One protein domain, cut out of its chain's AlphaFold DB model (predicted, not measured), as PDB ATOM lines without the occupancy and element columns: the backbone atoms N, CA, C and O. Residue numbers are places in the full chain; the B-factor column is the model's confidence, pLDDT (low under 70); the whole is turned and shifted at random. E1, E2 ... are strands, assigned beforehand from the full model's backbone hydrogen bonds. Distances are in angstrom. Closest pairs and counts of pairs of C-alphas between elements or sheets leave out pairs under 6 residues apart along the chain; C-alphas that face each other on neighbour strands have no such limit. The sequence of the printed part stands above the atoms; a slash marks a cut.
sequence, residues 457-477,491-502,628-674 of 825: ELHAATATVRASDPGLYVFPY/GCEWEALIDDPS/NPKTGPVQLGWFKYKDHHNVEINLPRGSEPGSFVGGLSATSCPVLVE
ATOM      1  N   GLU A 457      18.726  13.213 -25.976       93.62
ATOM      2  CA  GLU A 457      18.378  11.843 -26.327       93.62
ATOM      3  C   GLU A 457      18.419  10.952 -25.080       93.62
ATOM      4  O   GLU A 457      19.452  10.811 -24.418       93.62
ATOM      5  N   LEU A 458      17.279  10.367 -24.722       94.00
ATOM      6  CA  LEU A 458      17.137   9.556 -23.522       94.00
ATOM      7  C   LEU A 458      17.151   8.072 -23.878       94.00
ATOM      8  O   LEU A 458      16.234   7.566 -24.516       94.00
ATOM      9  N   HIS A 459      18.163   7.358 -23.386       94.12
ATOM     10  CA  HIS A 459      18.282   5.896 -23.502       94.12
ATOM     11  C   HIS A 459      17.886   5.154 -22.217       94.12
ATOM     12  O   HIS A 459      18.108   3.950 -22.092       94.12
ATOM     13  N   ALA A 460      17.349   5.868 -21.229       94.00
ATOM     14  CA  ALA A 460      16.891   5.320 -19.961       94.00
ATOM     15  C   ALA A 460      15.789   6.206 -19.369       94.00
ATOM     16  O   ALA A 460      15.677   7.384 -19.704       94.00
ATOM     17  N   ALA A 461      15.000   5.648 -18.445       91.50
ATOM     18  CA  ALA A 461      13.906   6.371 -17.788       91.50
ATOM     19  C   ALA A 461      14.379   7.521 -16.886       91.50
ATOM     20  O   ALA A 461      13.604   8.429 -16.603       91.50
ATOM     21  N   THR A 462      15.639   7.487 -16.451       93.44
ATOM     22  CA  THR A 462      16.272   8.585 -15.725       93.44
ATOM     23  C   THR A 462      17.515   9.022 -16.479       93.44
ATOM     24  O   THR A 462      18.346   8.187 -16.838       93.44
ATOM     25  N   ALA A 463      17.660  10.327 -16.681       93.25
ATOM     26  CA  ALA A 463      18.832  10.928 -17.299       93.25
ATOM     27  C   ALA A 463      19.210  12.229 -16.593       93.25
ATOM     28  O   ALA A 463      18.372  12.896 -15.993       93.25
ATOM     29  N   THR A 464      20.487  12.598 -16.661       92.62
ATOM     30  CA  THR A 464      20.973  13.894 -16.182       92.62
ATOM     31  C   THR A 464      21.380  14.737 -17.379       92.62
ATOM     32  O   THR A 464      22.210  14.312 -18.178       92.62
ATOM     33  N   VAL A 465      20.810  15.932 -17.477       89.12
ATOM     34  CA  VAL A 465      21.134  16.933 -18.489       89.12
ATOM     35  C   VAL A 465      21.913  18.046 -17.816       89.12
ATOM     36  O   VAL A 465      21.473  18.617 -16.816       89.12
ATOM     37  N   ARG A 466      23.085  18.346 -18.366       86.31
ATOM     38  CA  ARG A 466      23.905  19.468 -17.920       86.31
ATOM     39  C   ARG A 466      23.418  20.754 -18.583       86.31
ATOM     40  O   ARG A 466      22.927  20.718 -19.707       86.31
ATOM     41  N   ALA A 467      23.608  21.891 -17.920       76.69
ATOM     42  CA  ALA A 467      23.535  23.196 -18.564       76.69
ATOM     43  C   ALA A 467      24.366  23.203 -19.861       76.69
ATOM     44  O   ALA A 467      25.419  22.564 -19.936       76.69
ATOM     45  N   SER A 468      23.887  23.933 -20.868       73.44
ATOM     46  CA  SER A 468      24.420  23.878 -22.239       73.44
ATOM     47  C   SER A 468      25.901  24.238 -22.335       73.44
ATOM     48  O   SER A 468      26.572  23.804 -23.263       73.44
ATOM     49  N   ASP A 469      26.401  25.031 -21.384       76.12
ATOM     50  CA  ASP A 469      27.778  25.501 -21.338       76.12
ATOM     51  C   ASP A 469      28.358  25.345 -19.922       76.12
ATOM     52  O   ASP A 469      27.650  25.570 -18.938       76.12
ATOM     53  N   PRO A 470      29.662  25.038 -19.773       73.12
ATOM     54  CA  PRO A 470      30.299  24.866 -18.464       73.12
ATOM     55  C   PRO A 470      30.233  26.090 -17.536       73.12
ATOM     56  O   PRO A 470      30.364  25.935 -16.326       73.12
ATOM     57  N   GLY A 471      30.064  27.296 -18.090       79.06
ATOM     58  CA  GLY A 471      29.938  28.550 -17.335       79.06
ATOM     59  C   GLY A 471      28.501  28.935 -16.977       79.06
ATOM     60  O   GLY A 471      28.296  30.003 -16.396       79.06
ATOM     61  N   LEU A 472      27.523  28.102 -17.343       84.69
ATOM     62  CA  LEU A 472      26.108  28.340 -17.099       84.69
ATOM     63  C   LEU A 472      25.578  27.436 -15.988       84.69
ATOM     64  O   LEU A 472      26.014  26.297 -15.790       84.69
ATOM     65  N   TYR A 473      24.625  27.994 -15.255       89.69
ATOM     66  CA  TYR A 473      24.093  27.444 -14.022       89.69
ATOM     67  C   TYR A 473      22.573  27.402 -14.068       89.69
ATOM     68  O   TYR A 473      21.931  28.231 -14.716       89.69
ATOM     69  N   VAL A 474      21.999  26.442 -13.355       90.19
ATOM     70  CA  VAL A 474      20.561  26.191 -13.298       90.19
ATOM     71  C   VAL A 474      20.086  26.263 -11.857       90.19
ATOM     72  O   VAL A 474      20.739  25.773 -10.935       90.19
ATOM     73  N   PHE A 475      18.935  26.898 -11.658       92.12
ATOM     74  CA  PHE A 475      18.383  27.142 -10.331       92.12
ATOM     75  C   PHE A 475      16.874  26.910 -10.311       92.12
ATOM     76  O   PHE A 475      16.209  27.235 -11.291       92.12
ATOM     77  N   PRO A 476      16.298  26.434  -9.194       91.31
ATOM     78  CA  PRO A 476      14.848  26.336  -9.026       91.31
ATOM     79  C   PRO A 476      14.126  27.688  -9.072       91.31
ATOM     80  O   PRO A 476      12.926  27.739  -9.348       91.31
ATOM     81  N   TYR A 477      14.849  28.772  -8.786       90.00
ATOM     82  CA  TYR A 477      14.373  30.147  -8.851       90.00
ATOM     83  C   TYR A 477      15.157  30.912  -9.916       90.00
ATOM     84  O   TYR A 477      16.377  30.791 -10.014       90.00
ATOM     85  N   GLY A 491       4.253  23.812 -24.711       90.81
ATOM     86  CA  GLY A 491       4.381  23.528 -26.141       90.81
ATOM     87  C   GLY A 491       5.530  22.581 -26.494       90.81
ATOM     88  O   GLY A 491       5.705  22.305 -27.674       90.81
ATOM     89  N   CYS A 492       6.265  22.060 -25.508       93.50
ATOM     90  CA  CYS A 492       7.330  21.092 -25.740       93.50
ATOM     91  C   CYS A 492       6.782  19.662 -25.839       93.50
ATOM     92  O   CYS A 492       5.914  19.246 -25.056       93.50
ATOM     93  N   GLU A 493       7.342  18.882 -26.762       95.19
ATOM     94  CA  GLU A 493       6.974  17.485 -26.984       95.19
ATOM     95  C   GLU A 493       8.158  16.532 -26.765       95.19
ATOM     96  O   GLU A 493       9.329  16.909 -26.777       95.19
ATOM     97  N   TRP A 494       7.842  15.266 -26.505       96.25
ATOM     98  CA  TRP A 494       8.797  14.175 -26.631       96.25
ATOM     99  C   TRP A 494       8.509  13.387 -27.904       96.25
ATOM    100  O   TRP A 494       7.358  13.312 -28.333       96.25
ATOM    101  N   GLU A 495       9.533  12.749 -28.463       96.31
ATOM    102  CA  GLU A 495       9.442  11.923 -29.669       96.31
ATOM    103  C   GLU A 495      10.251  10.630 -29.513       96.31
ATOM    104  O   GLU A 495      11.380  10.640 -29.031       96.31
ATOM    105  N   ALA A 496       9.686   9.494 -29.916       96.00
ATOM    106  CA  ALA A 496      10.411   8.227 -29.992       96.00
ATOM    107  C   ALA A 496      11.352   8.199 -31.209       96.00
ATOM    108  O   ALA A 496      10.904   8.304 -32.344       96.00
ATOM    109  N   LEU A 497      12.647   7.975 -31.003       94.75
ATOM    110  CA  LEU A 497      13.631   8.053 -32.084       94.75
ATOM    111  C   LEU A 497      13.840   6.702 -32.761       94.75
ATOM    112  O   LEU A 497      14.479   5.794 -32.222       94.75
ATOM    113  N   ILE A 498      13.236   6.559 -33.941       92.81
ATOM    114  CA  ILE A 498      13.289   5.355 -34.772       92.81
ATOM    115  C   ILE A 498      13.430   5.789 -36.233       92.81
ATOM    116  O   ILE A 498      12.437   5.994 -36.926       92.81
ATOM    117  N   ASP A 499      14.677   5.912 -36.689       84.75
ATOM    118  CA  ASP A 499      15.007   6.451 -38.018       84.75
ATOM    119  C   ASP A 499      14.536   5.559 -39.178       84.75
ATOM    120  O   ASP A 499      14.154   6.054 -40.238       84.75
ATOM    121  N   ASP A 500      14.555   4.235 -38.986       87.94
ATOM    122  CA  ASP A 500      14.019   3.265 -39.942       87.94
ATOM    123  C   ASP A 500      13.002   2.339 -39.258       87.94
ATOM    124  O   ASP A 500      13.386   1.436 -38.503       87.94
ATOM    125  N   PRO A 501      11.694   2.505 -39.525       87.19
ATOM    126  CA  PRO A 501      10.674   1.632 -38.966       87.19
ATOM    127  C   PRO A 501      10.591   0.277 -39.700       87.19
ATOM    128  O   PRO A 501       9.939  -0.649 -39.207       87.19
ATOM    129  N   SER A 502      11.248   0.103 -40.858       84.94
ATOM    130  CA  SER A 502      11.146  -1.095 -41.710       84.94
ATOM    131  C   SER A 502      11.452  -2.444 -41.028       84.94
ATOM    132  O   SER A 502      10.769  -3.429 -41.360       84.94
ATOM    133  N   ASN A 628       4.911   6.200 -37.995       91.38
ATOM    134  CA  ASN A 628       5.491   7.425 -37.468       91.38
ATOM    135  C   ASN A 628       5.920   7.223 -36.006       91.38
ATOM    136  O   ASN A 628       5.239   6.507 -35.260       91.38
ATOM    137  N   PRO A 629       6.995   7.886 -35.558       94.44
ATOM    138  CA  PRO A 629       7.301   8.054 -34.146       94.44
ATOM    139  C   PRO A 629       6.087   8.428 -33.291       94.44
ATOM    140  O   PRO A 629       5.239   9.255 -33.658       94.44
ATOM    141  N   LYS A 630       5.997   7.811 -32.111       95.00
ATOM    142  CA  LYS A 630       5.122   8.310 -31.052       95.00
ATOM    143  C   LYS A 630       5.654   9.639 -30.544       95.00
ATOM    144  O   LYS A 630       6.855   9.790 -30.351       95.00
ATOM    145  N   THR A 631       4.725  10.553 -30.299       95.69
ATOM    146  CA  THR A 631       4.994  11.854 -29.701       95.69
ATOM    147  C   THR A 631       3.993  12.123 -28.589       95.69
ATOM    148  O   THR A 631       2.921  11.505 -28.553       95.69
ATOM    149  N   GLY A 632       4.318  13.037 -27.681       95.25
ATOM    150  CA  GLY A 632       3.389  13.477 -26.648       95.25
ATOM    151  C   GLY A 632       3.898  14.679 -25.857       95.25
ATOM    152  O   GLY A 632       5.061  15.052 -25.983       95.25
ATOM    153  N   PRO A 633       3.046  15.286 -25.017       96.25
ATOM    154  CA  PRO A 633       3.427  16.461 -24.248       96.25
ATOM    155  C   PRO A 633       4.456  16.109 -23.171       96.25
ATOM    156  O   PRO A 633       4.339  15.085 -22.486       96.25
ATOM    157  N   VAL A 634       5.429  16.995 -22.983       95.44
ATOM    158  CA  VAL A 634       6.377  16.935 -21.868       95.44
ATOM    159  C   VAL A 634       5.720  17.485 -20.602       95.44
ATOM    160  O   VAL A 634       4.966  18.455 -20.641       95.44
ATOM    161  N   GLN A 635       5.984  16.863 -19.450       95.31
ATOM    162  CA  GLN A 635       5.413  17.304 -18.175       95.31
ATOM    163  C   GLN A 635       6.485  17.857 -17.242       95.31
ATOM    164  O   GLN A 635       7.503  17.215 -16.993       95.31
ATOM    165  N   LEU A 636       6.204  19.006 -16.619       94.12
ATOM    166  CA  LEU A 636       7.122  19.657 -15.678       94.12
ATOM    167  C   LEU A 636       7.505  18.748 -14.494       94.12
ATOM    168  O   LEU A 636       8.620  18.820 -13.986       94.12
ATOM    169  N   GLY A 637       6.603  17.852 -14.076       94.88
ATOM    170  CA  GLY A 637       6.851  16.894 -12.992       94.88
ATOM    171  C   GLY A 637       7.957  15.870 -13.280       94.88
ATOM    172  O   GLY A 637       8.392  15.186 -12.353       94.88
ATOM    173  N   TRP A 638       8.425  15.761 -14.529       95.44
ATOM    174  CA  TRP A 638       9.546  14.892 -14.896       95.44
ATOM    175  C   TRP A 638      10.896  15.470 -14.470       95.44
ATOM    176  O   TRP A 638      11.866  14.726 -14.381       95.44
ATOM    177  N   PHE A 639      10.983  16.766 -14.171       95.25
ATOM    178  CA  PHE A 639      12.258  17.444 -13.958       95.25
ATOM    179  C   PHE A 639      12.556  17.689 -12.476       95.25
ATOM    180  O   PHE A 639      11.685  18.076 -11.695       95.25
ATOM    181  N   LYS A 640      13.822  17.513 -12.088       94.56
ATOM    182  CA  LYS A 640      14.348  17.867 -10.763       94.56
ATOM    183  C   LYS A 640      15.709  18.536 -10.893       94.56
ATOM    184  O   LYS A 640      16.580  18.040 -11.595       94.56
ATOM    185  N   TYR A 641      15.928  19.627 -10.168       93.81
ATOM    186  CA  TYR A 641      17.260  20.224 -10.051       93.81
ATOM    187  C   TYR A 641      18.120  19.325  -9.167       93.81
ATOM    188  O   TYR A 641      17.806  19.137  -7.991       93.81
ATOM    189  N   LYS A 642      19.168  18.743  -9.747       93.69
ATOM    190  CA  LYS A 642      20.086  17.850  -9.036       93.69
ATOM    191  C   LYS A 642      21.166  18.655  -8.324       93.69
ATOM    192  O   LYS A 642      21.418  18.440  -7.143       93.69
ATOM    193  N   ASP A 643      21.761  19.594  -9.047       94.75
ATOM    194  CA  ASP A 643      22.766  20.539  -8.571       94.75
ATOM    195  C   ASP A 643      22.746  21.800  -9.456       94.75
ATOM    196  O   ASP A 643      21.974  21.891 -10.413       94.75
ATOM    197  N   HIS A 644      23.596  22.781  -9.150       92.62
ATOM    198  CA  HIS A 644      23.675  24.053  -9.878       92.62
ATOM    199  C   HIS A 644      24.101  23.957 -11.358       92.62
ATOM    200  O   HIS A 644      24.055  24.968 -12.054       92.62
ATOM    201  N   HIS A 645      24.485  22.783 -11.863       92.25
ATOM    202  CA  HIS A 645      24.788  22.541 -13.276       92.25
ATOM    203  C   HIS A 645      23.867  21.516 -13.938       92.25
ATOM    204  O   HIS A 645      23.866  21.432 -15.166       92.25
ATOM    205  N   ASN A 646      23.124  20.725 -13.166       92.88
ATOM    206  CA  ASN A 646      22.456  19.533 -13.666       92.88
ATOM    207  C   ASN A 646      20.966  19.500 -13.322       92.88
ATOM    208  O   ASN A 646      20.553  19.655 -12.168       92.88
ATOM    209  N   VAL A 647      20.163  19.173 -14.331       93.25
ATOM    210  CA  VAL A 647      18.752  18.813 -14.193       93.25
ATOM    211  C   VAL A 647      18.594  17.326 -14.465       93.25
ATOM    212  O   VAL A 647      19.076  16.795 -15.460       93.25
ATOM    213  N   GLU A 648      17.923  16.633 -13.560       95.44
ATOM    214  CA  GLU A 648      17.527  15.246 -13.731       95.44
ATOM    215  C   GLU A 648      16.144  15.176 -14.383       95.44
ATOM    216  O   GLU A 648      15.199  15.816 -13.921       95.44
ATOM    217  N   ILE A 649      16.031  14.371 -15.438       96.12
ATOM    218  CA  ILE A 649      14.776  14.017 -16.097       96.12
ATOM    219  C   ILE A 649      14.397  12.607 -15.646       96.12
ATOM    220  O   ILE A 649      15.196  11.681 -15.770       96.12
ATOM    221  N   ASN A 650      13.179  12.448 -15.141       96.12
ATOM    222  CA  ASN A 650      12.602  11.206 -14.645       96.12
ATOM    223  C   ASN A 650      11.287  10.923 -15.374       96.12
ATOM    224  O   ASN A 650      10.228  11.437 -15.003       96.12
ATOM    225  N   LEU A 651      11.352  10.075 -16.395       95.31
ATOM    226  CA  LEU A 651      10.180   9.619 -17.126       95.31
ATOM    227  C   LEU A 651       9.379   8.626 -16.259       95.31
ATOM    228  O   LEU A 651       9.939   7.638 -15.770       95.31
ATOM    229  N   PRO A 652       8.070   8.851 -16.048       90.81
ATOM    230  CA  PRO A 652       7.256   8.015 -15.174       90.81
ATOM    231  C   PRO A 652       7.126   6.584 -15.714       90.81
ATOM    232  O   PRO A 652       6.640   6.356 -16.825       90.81
ATOM    233  N   ARG A 653       7.541   5.600 -14.905       88.19
ATOM    234  CA  ARG A 653       7.370   4.171 -15.215       88.19
ATOM    235  C   ARG A 653       5.885   3.806 -15.217       88.19
ATOM    236  O   ARG A 653       5.154   4.211 -14.319       88.19
ATOM    237  N   GLY A 654       5.459   3.000 -16.187       86.38
ATOM    238  CA  GLY A 654       4.053   2.604 -16.345       86.38
ATOM    239  C   GLY A 654       3.244   3.526 -17.262       86.38
ATOM    240  O   GLY A 654       2.100   3.210 -17.574       86.38
ATOM    241  N   SER A 655       3.843   4.610 -17.756       90.19
ATOM    242  CA  SER A 655       3.274   5.508 -18.766       90.19
ATOM    243  C   SER A 655       4.251   5.732 -19.916       90.19
ATOM    244  O   SER A 655       5.457   5.554 -19.763       90.19
ATOM    245  N   GLU A 656       3.737   6.123 -21.079       91.62
ATOM    246  CA  GLU A 656       4.574   6.552 -22.200       91.62
ATOM    247  C   GLU A 656       5.186   7.938 -21.899       91.62
ATOM    248  O   GLU A 656       4.485   8.791 -21.352       91.62
ATOM    249  N   PRO A 657       6.473   8.179 -22.206       93.94
ATOM    250  CA  PRO A 657       7.420   7.249 -22.828       93.94
ATOM    251  C   PRO A 657       8.189   6.347 -21.838       93.94
ATOM    252  O   PRO A 657       8.887   5.421 -22.251       93.94
ATOM    253  N   GLY A 658       8.067   6.578 -20.526       92.88
ATOM    254  CA  GLY A 658       8.863   5.909 -19.486       92.88
ATOM    255  C   GLY A 658       8.791   4.374 -19.460       92.88
ATOM    256  O   GLY A 658       9.718   3.732 -18.971       92.88
ATOM    257  N   SER A 659       7.730   3.768 -19.999       91.56
ATOM    258  CA  SER A 659       7.581   2.308 -20.109       91.56
ATOM    259  C   SER A 659       8.426   1.652 -21.207       91.56
ATOM    260  O   SER A 659       8.636   0.444 -21.137       91.56
ATOM    261  N   PHE A 660       8.880   2.402 -22.218       91.75
ATOM    262  CA  PHE A 660       9.626   1.849 -23.360       91.75
ATOM    263  C   PHE A 660      10.938   2.581 -23.670       91.75
ATOM    264  O   PHE A 660      11.676   2.155 -24.553       91.75
ATOM    265  N   VAL A 661      11.254   3.674 -22.977       95.25
ATOM    266  CA  VAL A 661      12.531   4.373 -23.161       95.25
ATOM    267  C   VAL A 661      13.721   3.449 -22.852       95.25
ATOM    268  O   VAL A 661      13.768   2.794 -21.807       95.25
ATOM    269  N   GLY A 662      14.684   3.366 -23.769       93.38
ATOM    270  CA  GLY A 662      15.804   2.427 -23.691       93.38
ATOM    271  C   GLY A 662      16.753   2.523 -24.888       93.38
ATOM    272  O   GLY A 662      16.621   3.396 -25.739       93.38
ATOM    273  N   GLY A 663      17.692   1.583 -25.004       92.06
ATOM    274  CA  GLY A 663      18.390   1.360 -26.277       92.06
ATOM    275  C   GLY A 663      17.417   0.857 -27.353       92.06
ATOM    276  O   GLY A 663      16.433   0.194 -27.020       92.06
ATOM    277  N   LEU A 664      17.681   1.155 -28.628       91.19
ATOM    278  CA  LEU A 664      16.835   0.708 -29.741       91.19
ATOM    279  C   LEU A 664      16.777  -0.830 -29.802       91.19
ATOM    280  O   LEU A 664      17.805  -1.494 -29.942       91.19
ATOM    281  N   SER A 665      15.580  -1.400 -29.666       89.25
ATOM    282  CA  SER A 665      15.317  -2.844 -29.673       89.25
ATOM    283  C   SER A 665      13.885  -3.133 -30.140       89.25
ATOM    284  O   SER A 665      13.187  -2.233 -30.566       89.25
ATOM    285  N   ALA A 666      13.393  -4.374 -30.057       84.50
ATOM    286  CA  ALA A 666      11.980  -4.661 -30.347       84.50
ATOM    287  C   ALA A 666      11.009  -4.169 -29.252       84.50
ATOM    288  O   ALA A 666       9.805  -4.096 -29.484       84.50
ATOM    289  N   THR A 667      11.516  -3.875 -28.052       87.94
ATOM    290  CA  THR A 667      10.713  -3.561 -26.859       87.94
ATOM    291  C   THR A 667      11.058  -2.209 -26.241       87.94
ATOM    292  O   THR A 667      10.458  -1.836 -25.237       87.94
ATOM    293  N   SER A 668      12.017  -1.478 -26.812       92.62
ATOM    294  CA  SER A 668      12.459  -0.179 -26.308       92.62
ATOM    295  C   SER A 668      13.062   0.694 -27.404       92.62
ATOM    296  O   SER A 668      13.630   0.172 -28.358       92.62
ATOM    297  N   CYS A 669      13.008   2.015 -27.243       94.06
ATOM    298  CA  CYS A 669      13.707   2.964 -28.116       94.06
ATOM    299  C   CYS A 669      14.217   4.188 -27.353       94.06
ATOM    300  O   CYS A 669      13.697   4.490 -26.273       94.06
ATOM    301  N   PRO A 670      15.194   4.918 -27.919       96.44
ATOM    302  CA  PRO A 670      15.557   6.231 -27.419       96.44
ATOM    303  C   PRO A 670      14.389   7.206 -27.577       96.44
ATOM    304  O   PRO A 670      13.503   7.012 -28.417       96.44
ATOM    305  N   VAL A 671      14.372   8.245 -26.749       96.50
ATOM    306  CA  VAL A 671      13.338   9.284 -26.781       96.50
ATOM    307  C   VAL A 671      13.995  10.649 -26.726       96.50
ATOM    308  O   VAL A 671      14.795  10.909 -25.831       96.50
ATOM    309  N   LEU A 672      13.635  11.524 -27.653       95.75
ATOM    310  CA  LEU A 672      13.976  12.937 -27.616       95.75
ATOM    311  C   LEU A 672      12.994  13.649 -26.688       95.75
ATOM    312  O   LEU A 672      11.790  13.446 -26.819       95.75
ATOM    313  N   VAL A 673      13.476  14.462 -25.751       95.12
ATOM    314  CA  VAL A 673      12.611  15.273 -24.875       95.12
ATOM    315  C   VAL A 673      12.947  16.737 -25.075       95.12
ATOM    316  O   VAL A 673      14.050  17.143 -24.737       95.12
ATOM    317  N   GLU A 674      12.010  17.531 -25.583       93.56
ATOM    318  CA  GLU A 674      12.180  18.977 -25.700       93.56
ATOM    319  C   GLU A 674      11.803  19.682 -24.390       93.56
ATOM    320  O   GLU A 674      10.814  19.339 -23.741       93.56
TER     321      GLU A 674
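AT A GLANCE: This is residues 457 to 477, 491 to 502 and 628 to 674 of the 825 residues of the protein "Carboxypeptidase regulatory-like domain-containing protein" of Planctomycetes bacterium (UniProt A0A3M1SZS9). With little regular structure, two small three-stranded antiparallel sheets, E1-E6-E5 and E4-E3-E7, stand apart, joined by loops, with E2 toward one end. The 80 printed residues have no named helix and strands E1 to E7 in chain order, holding 28 residues: all strand. The whole is only just compact, close to loose, radius of gyration of the C-alphas 13.5 A, spanning 43 by 24 by 22 A.

IN THESE COORDINATES: E1, residues 462 to 466, begins at C-alpha (16.272, 8.585, -15.725) and spans 13.5 A; E6, 646 to 650, 12.9 A; E5, 639 to 643, 12.2 A. E2 is 472 to 474, E3 493 to 496, E4 631 to 633; E7, 671 to 673, ends at (12.611, 15.273, -24.875).

HOW THE PARTS SIT: E6 is antiparallel to E1, N 465 and O 647 2.8 A apart, and forms a hairpin with E5, N 648 and O 640 2.8 A. E2 pairs with no named strand. E3 is antiparallel to E4, N 494 and O 632 2.8 A, and E7, N 672 and O 495 2.8 A. Residues 457 to 458 pair with 671 to 672.

THE WHOLE: Cuts after 477 and 502 leave C-alpha gaps of 21.0 A and 11.1 A. E6 to E7 is a long link. No printed residue is under 70 pLDDT.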